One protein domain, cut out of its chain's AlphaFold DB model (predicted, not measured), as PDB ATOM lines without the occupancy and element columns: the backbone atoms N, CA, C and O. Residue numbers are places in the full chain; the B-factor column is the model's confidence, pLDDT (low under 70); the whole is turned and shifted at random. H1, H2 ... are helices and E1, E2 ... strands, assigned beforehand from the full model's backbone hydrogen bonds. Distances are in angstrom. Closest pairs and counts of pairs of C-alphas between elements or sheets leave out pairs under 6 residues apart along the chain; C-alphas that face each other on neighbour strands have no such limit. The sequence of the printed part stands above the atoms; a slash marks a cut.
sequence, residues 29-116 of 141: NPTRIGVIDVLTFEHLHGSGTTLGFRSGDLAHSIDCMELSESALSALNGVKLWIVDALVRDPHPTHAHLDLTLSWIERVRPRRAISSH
ATOM      1  N   ASN A  29     -36.833 -12.807 -41.600       86.56
ATOM      2  CA  ASN A  29     -36.360 -13.841 -40.688       86.56
ATOM      3  C   ASN A  29     -35.222 -14.667 -41.311       86.56
ATOM      4  O   ASN A  29     -35.478 -15.400 -42.271       86.56
ATOM      5  N   PRO A  30     -33.989 -14.607 -40.769       91.75
ATOM      6  CA  PRO A  30     -33.539 -13.737 -39.673       91.75
ATOM      7  C   PRO A  30     -33.418 -12.264 -40.104       91.75
ATOM      8  O   PRO A  30     -33.297 -11.968 -41.288       91.75
ATOM      9  N   THR A  31     -33.394 -11.338 -39.142       92.88
ATOM     10  CA  THR A  31     -33.193  -9.900 -39.398       92.88
ATOM     11  C   THR A  31     -32.270  -9.247 -38.371       92.88
ATOM     12  O   THR A  31     -31.875  -9.857 -37.376       92.88
ATOM     13  N   ARG A  32     -31.922  -7.981 -38.611       92.75
ATOM     14  CA  ARG A  32     -31.112  -7.158 -37.718       92.75
ATOM     15  C   ARG A  32     -31.828  -5.853 -37.385       92.75
ATOM     16  O   ARG A  32     -32.132  -5.064 -38.272       92.75
ATOM     17  N   ILE A  33     -32.024  -5.595 -36.093       88.81
ATOM     18  CA  ILE A  33     -32.602  -4.349 -35.577       88.81
ATOM     19  C   ILE A  33     -31.481  -3.546 -34.909       88.81
ATOM     20  O   ILE A  33     -31.012  -3.869 -33.815       88.81
ATOM     21  N   GLY A  34     -31.006  -2.502 -35.591       91.31
ATOM     22  CA  GLY A  34     -29.819  -1.759 -35.166       91.31
ATOM     23  C   GLY A  34     -28.587  -2.666 -35.134       91.31
ATOM     24  O   GLY A  34     -28.122  -3.131 -36.170       91.31
ATOM     25  N   VAL A  35     -28.056  -2.936 -33.939       91.81
ATOM     26  CA  VAL A  35     -26.906  -3.841 -33.749       91.81
ATOM     27  C   VAL A  35     -27.307  -5.260 -33.342       91.81
ATOM     28  O   VAL A  35     -26.439  -6.129 -33.272       91.81
ATOM     29  N   ILE A  36     -28.597  -5.498 -33.096       92.56
ATOM     30  CA  ILE A  36     -29.129  -6.735 -32.522       92.56
ATOM     31  C   ILE A  36     -29.568  -7.667 -33.648       92.56
ATOM     32  O   ILE A  36     -30.461  -7.323 -34.421       92.56
ATOM     33  N   ASP A  37     -28.968  -8.852 -33.708       94.81
ATOM     34  CA  ASP A  37     -29.430  -9.923 -34.588       94.81
ATOM     35  C   ASP A  37     -30.630 -10.630 -33.943       94.81
ATOM     36  O   ASP A  37     -30.601 -10.974 -32.754       94.81
ATOM     37  N   VAL A  38     -31.691 -10.816 -34.725       94.50
ATOM     38  CA  VAL A  38     -32.980 -11.344 -34.281       94.50
ATOM     39  C   VAL A  38     -33.410 -12.479 -35.204       94.50
ATOM     40  O   VAL A  38     -33.602 -12.297 -36.405       94.50
ATOM     41  N   LEU A  39     -33.592 -13.656 -34.619       95.38
ATOM     42  CA  LEU A  39     -34.300 -14.773 -35.228       95.38
ATOM     43  C   LEU A  39     -35.747 -14.736 -34.737       95.38
ATOM     44  O   LEU A  39     -35.978 -14.637 -33.528       95.38
ATOM     45  N   THR A  40     -36.707 -14.837 -35.649       94.25
ATOM     46  CA  THR A  40     -38.121 -14.985 -35.298       94.25
ATOM     47  C   THR A  40     -38.579 -16.423 -35.516       94.25
ATOM     48  O   THR A  40     -37.987 -17.189 -36.279       94.25
ATOM     49  N   PHE A  41     -39.616 -16.831 -34.801       93.00
ATOM     50  CA  PHE A  41     -40.282 -18.116 -34.998       93.00
ATOM     51  C   PHE A  41     -41.746 -17.978 -34.605       93.00
ATOM     52  O   PHE A  41     -42.090 -17.133 -33.786       93.00
ATOM     53  N   GLU A  42     -42.620 -18.777 -35.202       91.94
ATOM     54  CA  GLU A  42     -44.058 -18.641 -34.981       91.94
ATOM     55  C   GLU A  42     -44.520 -19.410 -33.741       91.94
ATOM     56  O   GLU A  42     -44.029 -20.501 -33.437       91.94
ATOM     57  N   HIS A  43     -45.512 -18.849 -33.055       92.12
ATOM     58  CA  HIS A  43     -46.344 -19.554 -32.092       92.12
ATOM     59  C   HIS A  43     -47.775 -19.626 -32.603       92.12
ATOM     60  O   HIS A  43     -48.245 -18.726 -33.301       92.12
ATOM     61  N   LEU A  44     -48.505 -20.642 -32.160       89.75
ATOM     62  CA  LEU A  44     -49.960 -20.624 -32.238       89.75
ATOM     63  C   LEU A  44     -50.522 -19.847 -31.043       89.75
ATOM     64  O   LEU A  44     -50.106 -20.091 -29.912       89.75
ATOM     65  N   HIS A  45     -51.486 -18.960 -31.271       87.75
ATOM     66  CA  HIS A  45     -52.172 -18.173 -30.244       87.75
ATOM     67  C   HIS A  45     -53.678 -18.143 -30.535       87.75
ATOM     68  O   HIS A  45     -54.201 -17.254 -31.214       87.75
ATOM     69  N   GLY A  46     -54.391 -19.167 -30.063       85.69
ATOM     70  CA  GLY A  46     -55.795 -19.367 -30.411       85.69
ATOM     71  C   GLY A  46     -55.969 -19.646 -31.900       85.69
ATOM     72  O   GLY A  46     -55.424 -20.612 -32.422       85.69
ATOM     73  N   SER A  47     -56.742 -18.804 -32.587       83.25
ATOM     74  CA  SER A  47     -56.982 -18.919 -34.031       83.25
ATOM     75  C   SER A  47     -55.951 -18.186 -34.898       83.25
ATOM     76  O   SER A  47     -56.062 -18.228 -36.122       83.25
ATOM     77  N   GLY A  48     -54.987 -17.493 -34.287       84.06
ATOM     78  CA  GLY A  48     -53.956 -16.731 -34.986       84.06
ATOM     79  C   GLY A  48     -52.547 -17.200 -34.648       84.06
ATOM     80  O   GLY A  48     -52.349 -18.082 -33.813       84.06
ATOM     81  N   THR A  49     -51.564 -16.577 -35.289       85.75
ATOM     82  CA  THR A  49     -50.146 -16.780 -34.988       85.75
ATOM     83  C   THR A  49     -49.533 -15.537 -34.354       85.75
ATOM     84  O   THR A  49     -49.966 -14.406 -34.603       85.75
ATOM     85  N   THR A  50     -48.537 -15.762 -33.503       88.50
ATOM     86  CA  THR A  50     -47.700 -14.720 -32.893       88.50
ATOM     87  C   THR A  50     -46.226 -15.029 -33.141       88.50
ATOM     88  O   THR A  50     -45.890 -16.106 -33.638       88.50
ATOM     89  N   LEU A  51     -45.333 -14.080 -32.847       91.50
ATOM     90  CA  LEU A  51     -43.891 -14.258 -33.031       91.50
ATOM     91  C   LEU A  51     -43.168 -14.405 -31.695       91.50
ATOM     92  O   LEU A  51     -43.301 -13.584 -30.786       91.50
ATOM     93  N   GLY A  52     -42.335 -15.433 -31.623       92.69
ATOM     94  CA  GLY A  52     -41.232 -15.543 -30.693       92.69
ATOM     95  C   GLY A  52     -39.975 -14.914 -31.262       92.69
ATOM     96  O   GLY A  52     -39.782 -14.834 -32.476       92.69
ATOM     97  N   PHE A  53     -39.104 -14.482 -30.360       94.75
ATOM     98  CA  PHE A  53     -37.856 -13.818 -30.706       94.75
ATOM     99  C   PHE A  53     -36.691 -14.504 -30.021       94.75
ATOM    100  O   PHE A  53     -36.761 -14.842 -28.839       94.75
ATOM    101  N   ARG A  54     -35.583 -14.650 -30.743       95.50
ATOM    102  CA  ARG A  54     -34.297 -15.053 -30.189       95.50
ATOM    103  C   ARG A  54     -33.212 -14.083 -30.627       95.50
ATOM    104  O   ARG A  54     -33.079 -13.780 -31.807       95.50
ATOM    105  N   SER A  55     -32.389 -13.670 -29.672       95.94
ATOM    106  CA  SER A  55     -31.155 -12.935 -29.926       95.94
ATOM    107  C   SER A  55     -30.018 -13.581 -29.144       95.94
ATOM    108  O   SER A  55     -29.978 -13.539 -27.912       95.94
ATOM    109  N   GLY A  56     -29.122 -14.256 -29.870       94.81
ATOM    110  CA  GLY A  56     -28.031 -15.037 -29.288       94.81
ATOM    111  C   GLY A  56     -28.524 -16.060 -28.258       94.81
ATOM    112  O   GLY A  56     -29.187 -17.045 -28.598       94.81
ATOM    113  N   ASP A  57     -28.190 -15.807 -26.993       95.56
ATOM    114  CA  ASP A  57     -28.470 -16.677 -25.847       95.56
ATOM    115  C   ASP A  57     -29.798 -16.364 -25.127       95.56
ATOM    116  O   ASP A  57     -30.104 -17.008 -24.117       95.56
ATOM    117  N   LEU A  58     -30.564 -15.377 -25.599       95.81
ATOM    118  CA  LEU A  58     -31.855 -14.969 -25.044       95.81
ATOM    119  C   LEU A  58     -32.986 -15.339 -26.008       95.81
ATOM    120  O   LEU A  58     -32.900 -15.027 -27.194       95.81
ATOM    121  N   ALA A  59     -34.067 -15.919 -25.490       96.25
ATOM    122  CA  ALA A  59     -35.317 -16.067 -26.225       96.25
ATOM    123  C   ALA A  59     -36.526 -15.558 -25.433       96.25
ATOM    124  O   ALA A  59     -36.530 -15.552 -24.198       96.25
ATOM    125  N   HIS A  60     -37.560 -15.160 -26.165       94.44
ATOM    126  CA  HIS A  60     -38.814 -14.638 -25.650       94.44
ATOM    127  C   HIS A  60     -39.990 -15.255 -26.413       94.44
ATOM    128  O   HIS A  60     -40.098 -15.084 -27.628       94.44
ATOM    129  N   SER A  61     -40.858 -15.957 -25.686       94.12
ATOM    130  CA  SER A  61     -42.024 -16.665 -26.213       94.12
ATOM    131  C   SER A  61     -43.240 -16.402 -25.330       94.12
ATOM    132  O   SER A  61     -43.508 -17.177 -24.417       94.12
ATOM    133  N   ILE A  62     -43.937 -15.290 -25.561       89.50
ATOM    134  CA  ILE A  62     -45.196 -14.957 -24.873       89.50
ATOM    135  C   ILE A  62     -46.368 -15.051 -25.848       89.50
ATOM    136  O   ILE A  62     -46.141 -15.157 -27.057       89.50
ATOM    137  N   ASP A  63     -47.592 -14.990 -25.322       88.81
ATOM    138  CA  ASP A  63     -48.828 -15.125 -26.097       88.81
ATOM    139  C   ASP A  63     -48.773 -16.371 -26.986       88.81
ATOM    140  O   ASP A  63     -48.981 -16.309 -28.199       88.81
ATOM    141  N   CYS A  64     -48.399 -17.506 -26.387       90.88
ATOM    142  CA  CYS A  64     -48.198 -18.763 -27.094       90.88
ATOM    143  C   CYS A  64     -49.006 -19.882 -26.444       90.88
ATOM    144  O   CYS A  64     -48.823 -20.212 -25.281       90.88
ATOM    145  N   MET A  65     -49.899 -20.490 -27.215       92.19
ATOM    146  CA  MET A  65     -50.616 -21.714 -26.866       92.19
ATOM    147  C   MET A  65     -49.799 -22.955 -27.226       92.19
ATOM    148  O   MET A  65     -49.818 -23.943 -26.498       92.19
ATOM    149  N   GLU A  66     -49.085 -22.903 -28.352       93.06
ATOM    150  CA  GLU A  66     -48.327 -24.032 -28.885       93.06
ATOM    151  C   GLU A  66     -47.032 -23.566 -29.554       93.06
ATOM    152  O   GLU A  66     -46.992 -22.523 -30.216       93.06
ATOM    153  N   LEU A  67     -45.983 -24.377 -29.397       95.00
ATOM    154  CA  LEU A  67     -44.709 -24.244 -30.090       95.00
ATOM    155  C   LEU A  67     -44.499 -25.466 -30.980       95.00
ATOM    156  O   LEU A  67     -44.446 -26.596 -30.490       95.00
ATOM    157  N   SER A  68     -44.337 -25.228 -32.278       94.75
ATOM    158  CA  SER A  68     -44.004 -26.277 -33.236       94.75
ATOM    159  C   SER A  68     -42.590 -26.826 -33.009       94.75
ATOM    160  O   SER A  68     -41.745 -26.228 -32.339       94.75
ATOM    161  N   GLU A  69     -42.288 -27.958 -33.637       95.44
ATOM    162  CA  GLU A  69     -40.949 -28.559 -33.626       95.44
ATOM    163  C   GLU A  69     -39.857 -27.616 -34.153       95.44
ATOM    164  O   GLU A  69     -38.741 -27.579 -33.621       95.44
ATOM    165  N   SER A  70     -40.174 -26.817 -35.176       94.56
ATOM    166  CA  SER A  70     -39.254 -25.818 -35.718       94.56
ATOM    167  C   SER A  70     -39.047 -24.655 -34.744       94.56
ATOM    168  O   SER A  70     -37.905 -24.234 -34.551       94.56
ATOM    169  N   ALA A  71     -40.104 -24.199 -34.063       95.19
ATOM    170  CA  ALA A  71     -40.010 -23.180 -33.018       95.19
ATOM    171  C   ALA A  71     -39.152 -23.658 -31.836       95.19
ATOM    172  O   ALA A  71     -38.236 -22.961 -31.407       95.19
ATOM    173  N   LEU A  72     -39.367 -24.886 -31.356       95.75
ATOM    174  CA  LEU A  72     -38.550 -25.472 -30.289       95.75
ATOM    175  C   LEU A  72     -37.088 -25.654 -30.722       95.75
ATOM    176  O   LEU A  72     -36.174 -25.408 -29.936       95.75
ATOM    177  N   SER A  73     -36.846 -26.011 -31.985       95.56
ATOM    178  CA  SER A  73     -35.489 -26.108 -32.536       95.56
ATOM    179  C   SER A  73     -34.776 -24.753 -32.576       95.56
ATOM    180  O   SER A  73     -33.573 -24.681 -32.312       95.56
ATOM    181  N   ALA A  74     -35.513 -23.664 -32.823       95.38
ATOM    182  CA  ALA A  74     -34.986 -22.304 -32.767       95.38
ATOM    183  C   ALA A  74     -34.525 -21.898 -31.356       95.38
ATOM    184  O   ALA A  74     -33.738 -20.963 -31.226       95.38
ATOM    185  N   LEU A  75     -34.932 -22.615 -30.303       96.50
ATOM    186  CA  LEU A  75     -34.547 -22.360 -28.909       96.50
ATOM    187  C   LEU A  75     -33.299 -23.138 -28.457       96.50
ATOM    188  O   LEU A  75     -32.811 -22.931 -27.344       96.50
ATOM    189  N   ASN A  76     -32.741 -24.011 -29.300       94.06
ATOM    190  CA  ASN A  76     -31.598 -24.848 -28.930       94.06
ATOM    191  C   ASN A  76     -30.390 -24.020 -28.457       94.06
ATOM    192  O   ASN A  76     -29.911 -23.120 -29.155       94.06
ATOM    193  N   GLY A  77     -29.878 -24.354 -27.269       93.56
ATOM    194  CA  GLY A  77     -28.716 -23.700 -26.662       93.56
ATOM    195  C   GLY A  77     -28.999 -22.345 -26.004       93.56
ATOM    196  O   GLY A  77     -28.057 -21.691 -25.561       93.56
ATOM    197  N   VAL A  78     -30.263 -21.915 -25.917       94.38
ATOM    198  CA  VAL A  78     -30.623 -20.670 -25.227       94.38
ATOM    199  C   VAL A  78     -30.238 -20.738 -23.743       94.38
ATOM    200  O   VAL A  78     -30.431 -21.751 -23.068       94.38
ATOM    201  N   LYS A  79     -29.682 -19.654 -23.199       91.56
ATOM    202  CA  LYS A  79     -29.316 -19.580 -21.776       91.56
ATOM    203  C   LYS A  79     -30.446 -19.006 -20.941       91.56
ATOM    204  O   LYS A  79     -30.672 -19.491 -19.836       91.56
ATOM    205  N   LEU A  80     -31.131 -17.984 -21.444       88.94
ATOM    206  CA  LEU A  80     -32.264 -17.362 -20.772       88.94
ATOM    207  C   LEU A  80     -33.488 -17.394 -21.678       88.94
ATOM    208  O   LEU A  80     -33.471 -16.820 -22.763       88.94
ATOM    209  N   TRP A  81     -34.555 -18.027 -21.203       92.88
ATOM    210  CA  TRP A  81     -35.824 -18.077 -21.912       92.88
ATOM    211  C   TRP A  81     -36.938 -17.454 -21.073       92.88
ATOM    212  O   TRP A  81     -37.177 -17.875 -19.942       92.88
ATOM    213  N   ILE A  82     -37.599 -16.435 -21.615       90.75
ATOM    214  CA  ILE A  82     -38.832 -15.874 -21.057       90.75
ATOM    215  C   ILE A  82     -39.991 -16.533 -21.803       90.75
ATOM    216  O   ILE A  82     -40.050 -16.430 -23.026       90.75
ATOM    217  N   VAL A  83     -40.875 -17.224 -21.089       90.06
ATOM    218  CA  VAL A  83     -41.899 -18.090 -21.688       90.06
ATOM    219  C   VAL A  83     -43.269 -17.885 -21.042       90.06
ATOM    220  O   VAL A  83     -43.359 -17.597 -19.848       90.06
ATOM    221  N   ASP A  84     -44.331 -18.011 -21.833       87.31
ATOM    222  CA  ASP A  84     -45.726 -17.938 -21.394       87.31
ATOM    223  C   ASP A  84     -46.072 -19.029 -20.367       87.31
ATOM    224  O   ASP A  84     -45.606 -20.164 -20.471       87.31
ATOM    225  N   ALA A  85     -46.878 -18.679 -19.367       83.69
ATOM    226  CA  ALA A  85     -47.509 -19.603 -18.423       83.69
ATOM    227  C   ALA A  85     -48.748 -18.939 -17.793       83.69
ATOM    228  O   ALA A  85     -48.831 -18.802 -16.568       83.69
ATOM    229  N   LEU A  86     -49.680 -18.467 -18.631       79.62
ATOM    230  CA  LEU A  86     -50.812 -17.638 -18.205       79.62
ATOM    231  C   LEU A  86     -51.589 -18.216 -17.018       79.62
ATOM    232  O   LEU A  86     -51.851 -17.510 -16.045       79.62
ATOM    233  N   VAL A  87     -51.967 -19.490 -17.100       77.31
ATOM    234  CA  VAL A  87     -52.831 -20.169 -16.124       77.31
ATOM    235  C   VAL A  87     -52.311 -21.569 -15.806       77.31
ATOM    236  O   VAL A  87     -51.393 -22.087 -16.440       77.31
ATOM    237  N   ARG A  88     -52.874 -22.196 -14.770       78.62
ATOM    238  CA  ARG A  88     -52.560 -23.591 -14.420       78.62
ATOM    239  C   ARG A  88     -53.285 -24.594 -15.307       78.62
ATOM    240  O   ARG A  88     -52.688 -25.597 -15.677       78.62
ATOM    241  N   ASP A  89     -54.535 -24.299 -15.641       82.12
ATOM    242  CA  ASP A  89     -55.388 -25.161 -16.453       82.12
ATOM    243  C   ASP A  89     -55.267 -24.811 -17.944       82.12
ATOM    244  O   ASP A  89     -54.926 -23.669 -18.266       82.12
ATOM    245  N   PRO A  90     -55.553 -25.749 -18.867       87.88
ATOM    246  CA  PRO A  90     -55.514 -25.490 -20.304       87.88
ATOM    247  C   PRO A  90     -56.303 -24.239 -20.712       87.88
ATOM    248  O   PRO A  90     -57.466 -24.075 -20.342       87.88
ATOM    249  N   HIS A  91     -55.674 -23.374 -21.510       86.12
ATOM    250  CA  HIS A  91     -56.264 -22.132 -22.000       86.12
ATOM    251  C   HIS A  91     -56.365 -22.153 -23.530       86.12
ATOM    252  O   HIS A  91     -55.432 -22.616 -24.183       86.12
ATOM    253  N   PRO A  92     -57.440 -21.610 -24.133       87.00
ATOM    254  CA  PRO A  92     -57.625 -21.623 -25.587       87.00
ATOM    255  C   PRO A  92     -56.604 -20.789 -26.370       87.00
ATOM    256  O   PRO A  92     -56.592 -20.849 -27.593       87.00
ATOM    257  N   THR A  93     -55.803 -19.962 -25.700       87.44
ATOM    258  CA  THR A  93     -54.862 -19.048 -26.368       87.44
ATOM    259  C   THR A  93     -53.467 -19.030 -25.751       87.44
ATOM    260  O   THR A  93     -52.550 -18.520 -26.376       87.44
ATOM    261  N   HIS A  94     -53.259 -19.608 -24.568       90.31
ATOM    262  CA  HIS A  94     -51.978 -19.516 -23.863       90.31
ATOM    263  C   HIS A  94     -51.553 -20.867 -23.311       90.31
ATOM    264  O   HIS A  94     -52.383 -21.730 -23.011       90.31
ATOM    265  N   ALA A  95     -50.250 -21.022 -23.130       88.81
ATOM    266  CA  ALA A  95     -49.676 -22.173 -22.483       88.81
ATOM    267  C   ALA A  95     -50.104 -22.191 -21.018       88.81
ATOM    268  O   ALA A  95     -50.013 -21.197 -20.289       88.81
ATOM    269  N   HIS A  96     -50.578 -23.354 -20.591       87.56
ATOM    270  CA  HIS A  96     -50.762 -23.634 -19.183       87.56
ATOM    271  C   HIS A  96     -49.443 -24.126 -18.584       87.56
ATOM    272  O   HIS A  96     -48.567 -24.616 -19.300       87.56
ATOM    273  N   LEU A  97     -49.307 -24.011 -17.267       84.75
ATOM    274  CA  LEU A  97     -48.048 -24.263 -16.567       84.75
ATOM    275  C   LEU A  97     -47.383 -25.607 -16.925       84.75
ATOM    276  O   LEU A  97     -46.181 -25.628 -17.182       84.75
ATOM    277  N   ASP A  98     -48.126 -26.713 -16.955       86.62
ATOM    278  CA  ASP A  98     -47.540 -28.039 -17.205       86.62
ATOM    279  C   ASP A  98     -46.979 -28.170 -18.630       86.62
ATOM    280  O   ASP A  98     -45.891 -28.718 -18.826       86.62
ATOM    281  N   LEU A  99     -47.659 -27.586 -19.623       90.69
ATOM    282  CA  LEU A  99     -47.156 -27.510 -20.994       90.69
ATOM    283  C   LEU A  99     -45.863 -26.694 -21.061       90.69
ATOM    284  O   LEU A  99     -44.868 -27.164 -21.617       90.69
ATOM    285  N   THR A 100     -45.838 -25.524 -20.423       89.31
ATOM    286  CA  THR A 100     -44.634 -24.691 -20.341       89.31
ATOM    287  C   THR A 100     -43.471 -25.447 -19.705       89.31
ATOM    288  O   THR A 100     -42.354 -25.424 -20.225       89.31
ATOM    289  N   LEU A 101     -43.716 -26.160 -18.602       87.88
ATOM    290  CA  LEU A 101     -42.698 -26.976 -17.941       87.88
ATOM    291  C   LEU A 101     -42.171 -28.076 -18.863       87.88
ATOM    292  O   LEU A 101     -40.954 -28.239 -18.948       87.88
ATOM    293  N   SER A 102     -43.044 -28.755 -19.612       91.44
ATOM    294  CA  SER A 102     -42.627 -29.779 -20.579       91.44
ATOM    295  C   SER A 102     -41.691 -29.216 -21.660       91.44
ATOM    296  O   SER A 102     -40.696 -29.847 -22.027       91.44
ATOM    297  N   TRP A 103     -41.935 -27.986 -22.126       94.31
ATOM    298  CA  TRP A 103     -41.039 -27.330 -23.072       94.31
ATOM    299  C   TRP A 103     -39.701 -26.960 -22.435       94.31
ATOM    300  O   TRP A 103     -38.658 -27.149 -23.057       94.31
ATOM    301  N   ILE A 104     -39.697 -26.471 -21.193       88.88
ATOM    302  CA  ILE A 104     -38.457 -26.144 -20.476       88.88
ATOM    303  C   ILE A 104     -37.629 -27.418 -20.241       88.88
ATOM    304  O   ILE A 104     -36.413 -27.390 -20.434       88.88
ATOM    305  N   GLU A 105     -38.253 -28.546 -19.892       89.94
ATOM    306  CA  GLU A 105     -37.572 -29.842 -19.747       89.94
ATOM    307  C   GLU A 105     -36.908 -30.313 -21.039       89.94
ATOM    308  O   GLU A 105     -35.839 -30.940 -21.005       89.94
ATOM    309  N   ARG A 106     -37.530 -29.991 -22.172       91.56
ATOM    310  CA  ARG A 106     -37.044 -30.324 -23.505       91.56
ATOM    311  C   ARG A 106     -35.919 -29.399 -23.973       91.56
ATOM    312  O   ARG A 106     -34.886 -29.889 -24.418       91.56
ATOM    313  N   VAL A 107     -36.107 -28.083 -23.864       92.62
ATOM    314  CA  VAL A 107     -35.152 -27.054 -24.323       92.62
ATOM    315  C   VAL A 107     -33.942 -26.947 -23.388       92.62
ATOM    316  O   VAL A 107     -32.837 -26.651 -23.834       92.62
ATOM    317  N   ARG A 108     -34.138 -27.214 -22.091       91.88
ATOM    318  CA  ARG A 108     -33.123 -27.148 -21.024       91.88
ATOM    319  C   ARG A 108     -32.327 -25.835 -21.004       91.88
ATOM    320  O   ARG A 108     -31.094 -25.870 -21.003       91.88
ATOM    321  N   PRO A 109     -32.997 -24.666 -20.958       87.31
ATOM    322  CA  PRO A 109     -32.286 -23.405 -20.815       87.31
ATOM    323  C   PRO A 109     -31.557 -23.354 -19.468       87.31
ATOM    324  O   PRO A 109     -32.003 -23.940 -18.481       87.31
ATOM    325  N   ARG A 110     -30.469 -22.580 -19.376       86.56
ATOM    326  CA  ARG A 110     -29.807 -22.338 -18.078       86.56
ATOM    327  C   ARG A 110     -30.762 -21.679 -17.074       86.56
ATOM    328  O   ARG A 110     -30.649 -21.911 -15.872       86.56
ATOM    329  N   ARG A 111     -31.672 -20.831 -17.556       80.81
ATOM    330  CA  ARG A 111     -32.718 -20.181 -16.770       80.81
ATOM    331  C   ARG A 111     -33.972 -19.998 -17.618       80.81
ATOM    332  O   ARG A 111     -33.892 -19.474 -18.725       80.81
ATOM    333  N   ALA A 112     -35.119 -20.358 -17.057       84.75
ATOM    334  CA  ALA A 112     -36.429 -20.009 -17.594       84.75
ATOM    335  C   ALA A 112     -37.146 -19.035 -16.647       84.75
ATOM    336  O   ALA A 112     -37.003 -19.139 -15.425       84.75
ATOM    337  N   ILE A 113     -37.885 -18.080 -17.208       84.00
ATOM    338  CA  ILE A 113     -38.736 -17.134 -16.483       84.00
ATOM    339  C   ILE A 113     -40.135 -17.220 -17.083       84.00
ATOM    340  O   ILE A 113     -40.324 -16.904 -18.254       84.00
ATOM    341  N   SER A 114     -41.109 -17.622 -16.274       81.25
ATOM    342  CA  SER A 114     -42.517 -17.591 -16.662       81.25
ATOM    343  C   SER A 114     -43.052 -16.156 -16.641       81.25
ATOM    344  O   SER A 114     -42.788 -15.416 -15.689       81.25
ATOM    345  N   SER A 115     -43.796 -15.771 -17.675       78.31
ATOM    346  CA  SER A 115     -44.421 -14.452 -17.837       78.31
ATOM    347  C   SER A 115     -45.924 -14.581 -18.126       78.31
ATOM    348  O   SER A 115     -46.456 -15.687 -18.154       78.31
ATOM    349  N   HIS A 116     -46.597 -13.441 -18.316       74.56
ATOM    350  CA  HIS A 116     -48.011 -13.341 -18.700       74.56
ATOM    351  C   HIS A 116     -48.977 -14.028 -17.706       74.56
ATOM    352  O   HIS A 116     -50.049 -14.480 -18.070       74.56
TER     353      HIS A 116
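AT A GLANCE: This is residues 29 to 116 of the 141 residues of the protein "Lactamase_B domain-containing protein" of Alphaproteobacteria bacterium (UniProt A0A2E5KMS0). One strongly twisted sheet of six strands has two helices over one face, the short H1 over E3 and the longer H2 over E5, with no named helix over the other face. E1 to E4 fold back and forth, with the long hairpin of E2 and E3 beside E4, and E5 and E6 complete the sheet. The 88 printed residues hold, in order, E1 E2 E3 E4 H1 E5 H2 E6; the sheet, mixed, runs E1 E2 E3 E4 E5 E6. The class is mixed, helices and strands; the whole is compact, with a radius of gyration of the C-alphas of 12.3 A and spans of 39 by 29 by 22 A.

HOW THE PARTS SIT: Edge strand E1, residues 31 to 33, and E2, residues 36 to 45, form an antiparallel hairpin, with N 31 and O 38 2.9 A apart. E2 is staggered: residues 36 to 38 pair with E1, and 39 to 45 with E3, residues 48 to 55, in a second hairpin, with N 43 and O 50 at 2.8 A. E3 and E4, residues 58 to 61, form a third, with N 60 and O 53 at 2.8 A; E1 to E4 are a meander, each strand the antiparallel neighbour of the one before. Residues 66 to 67 pair briefly with 43 to 44 of E2, antiparallel. H1, residues 69 to 74, is on the sheet at a height of 9.2 A, over E3, along the strands; its closest C-alphas to E2 are those of Ala 71 and Phe 41, 5.4 A. E5, residues 80 to 84, is parallel to E4, with N 61 and O 82 at 2.8 A. H2, residues 97 to 107, is on the same face as H1, at a height of 9.4 A over E5, along the strands. H1 and H2 are close but not clearly touching: C-alphas 72 and 107 are closest, 7.0 A. Edge strand E6, residues 111 to 115, is parallel to E5, with N 113 and O 81 at 2.8 A. E4, H1, E5 and E5, H2, E6 are strand-helix-strand units, parallel neighbours joined through a helix, with right-handed crossovers; the helices on one face make two layers. In H1 and H2 every O i to N i+4 pair is within hydrogen-bond range.

IN THESE COORDINATES: E1 begins at C-alpha 31, (-33.193, -9.900, -39.398). E2 is 25.8 A long, E3 23.7 A and H2 15.3 A. E6 ends at C-alpha 115, (-44.421, -14.452, -17.837).

THE WHOLE: The two farthest C-alphas, those of Val 35 and Asp 89, are 39.6 A apart. The printed part has no cut. The link from E5 to H2, residues 85 to 96, is long. Mean pLDDT of the printed part is 90.0, and no printed residue is under 70.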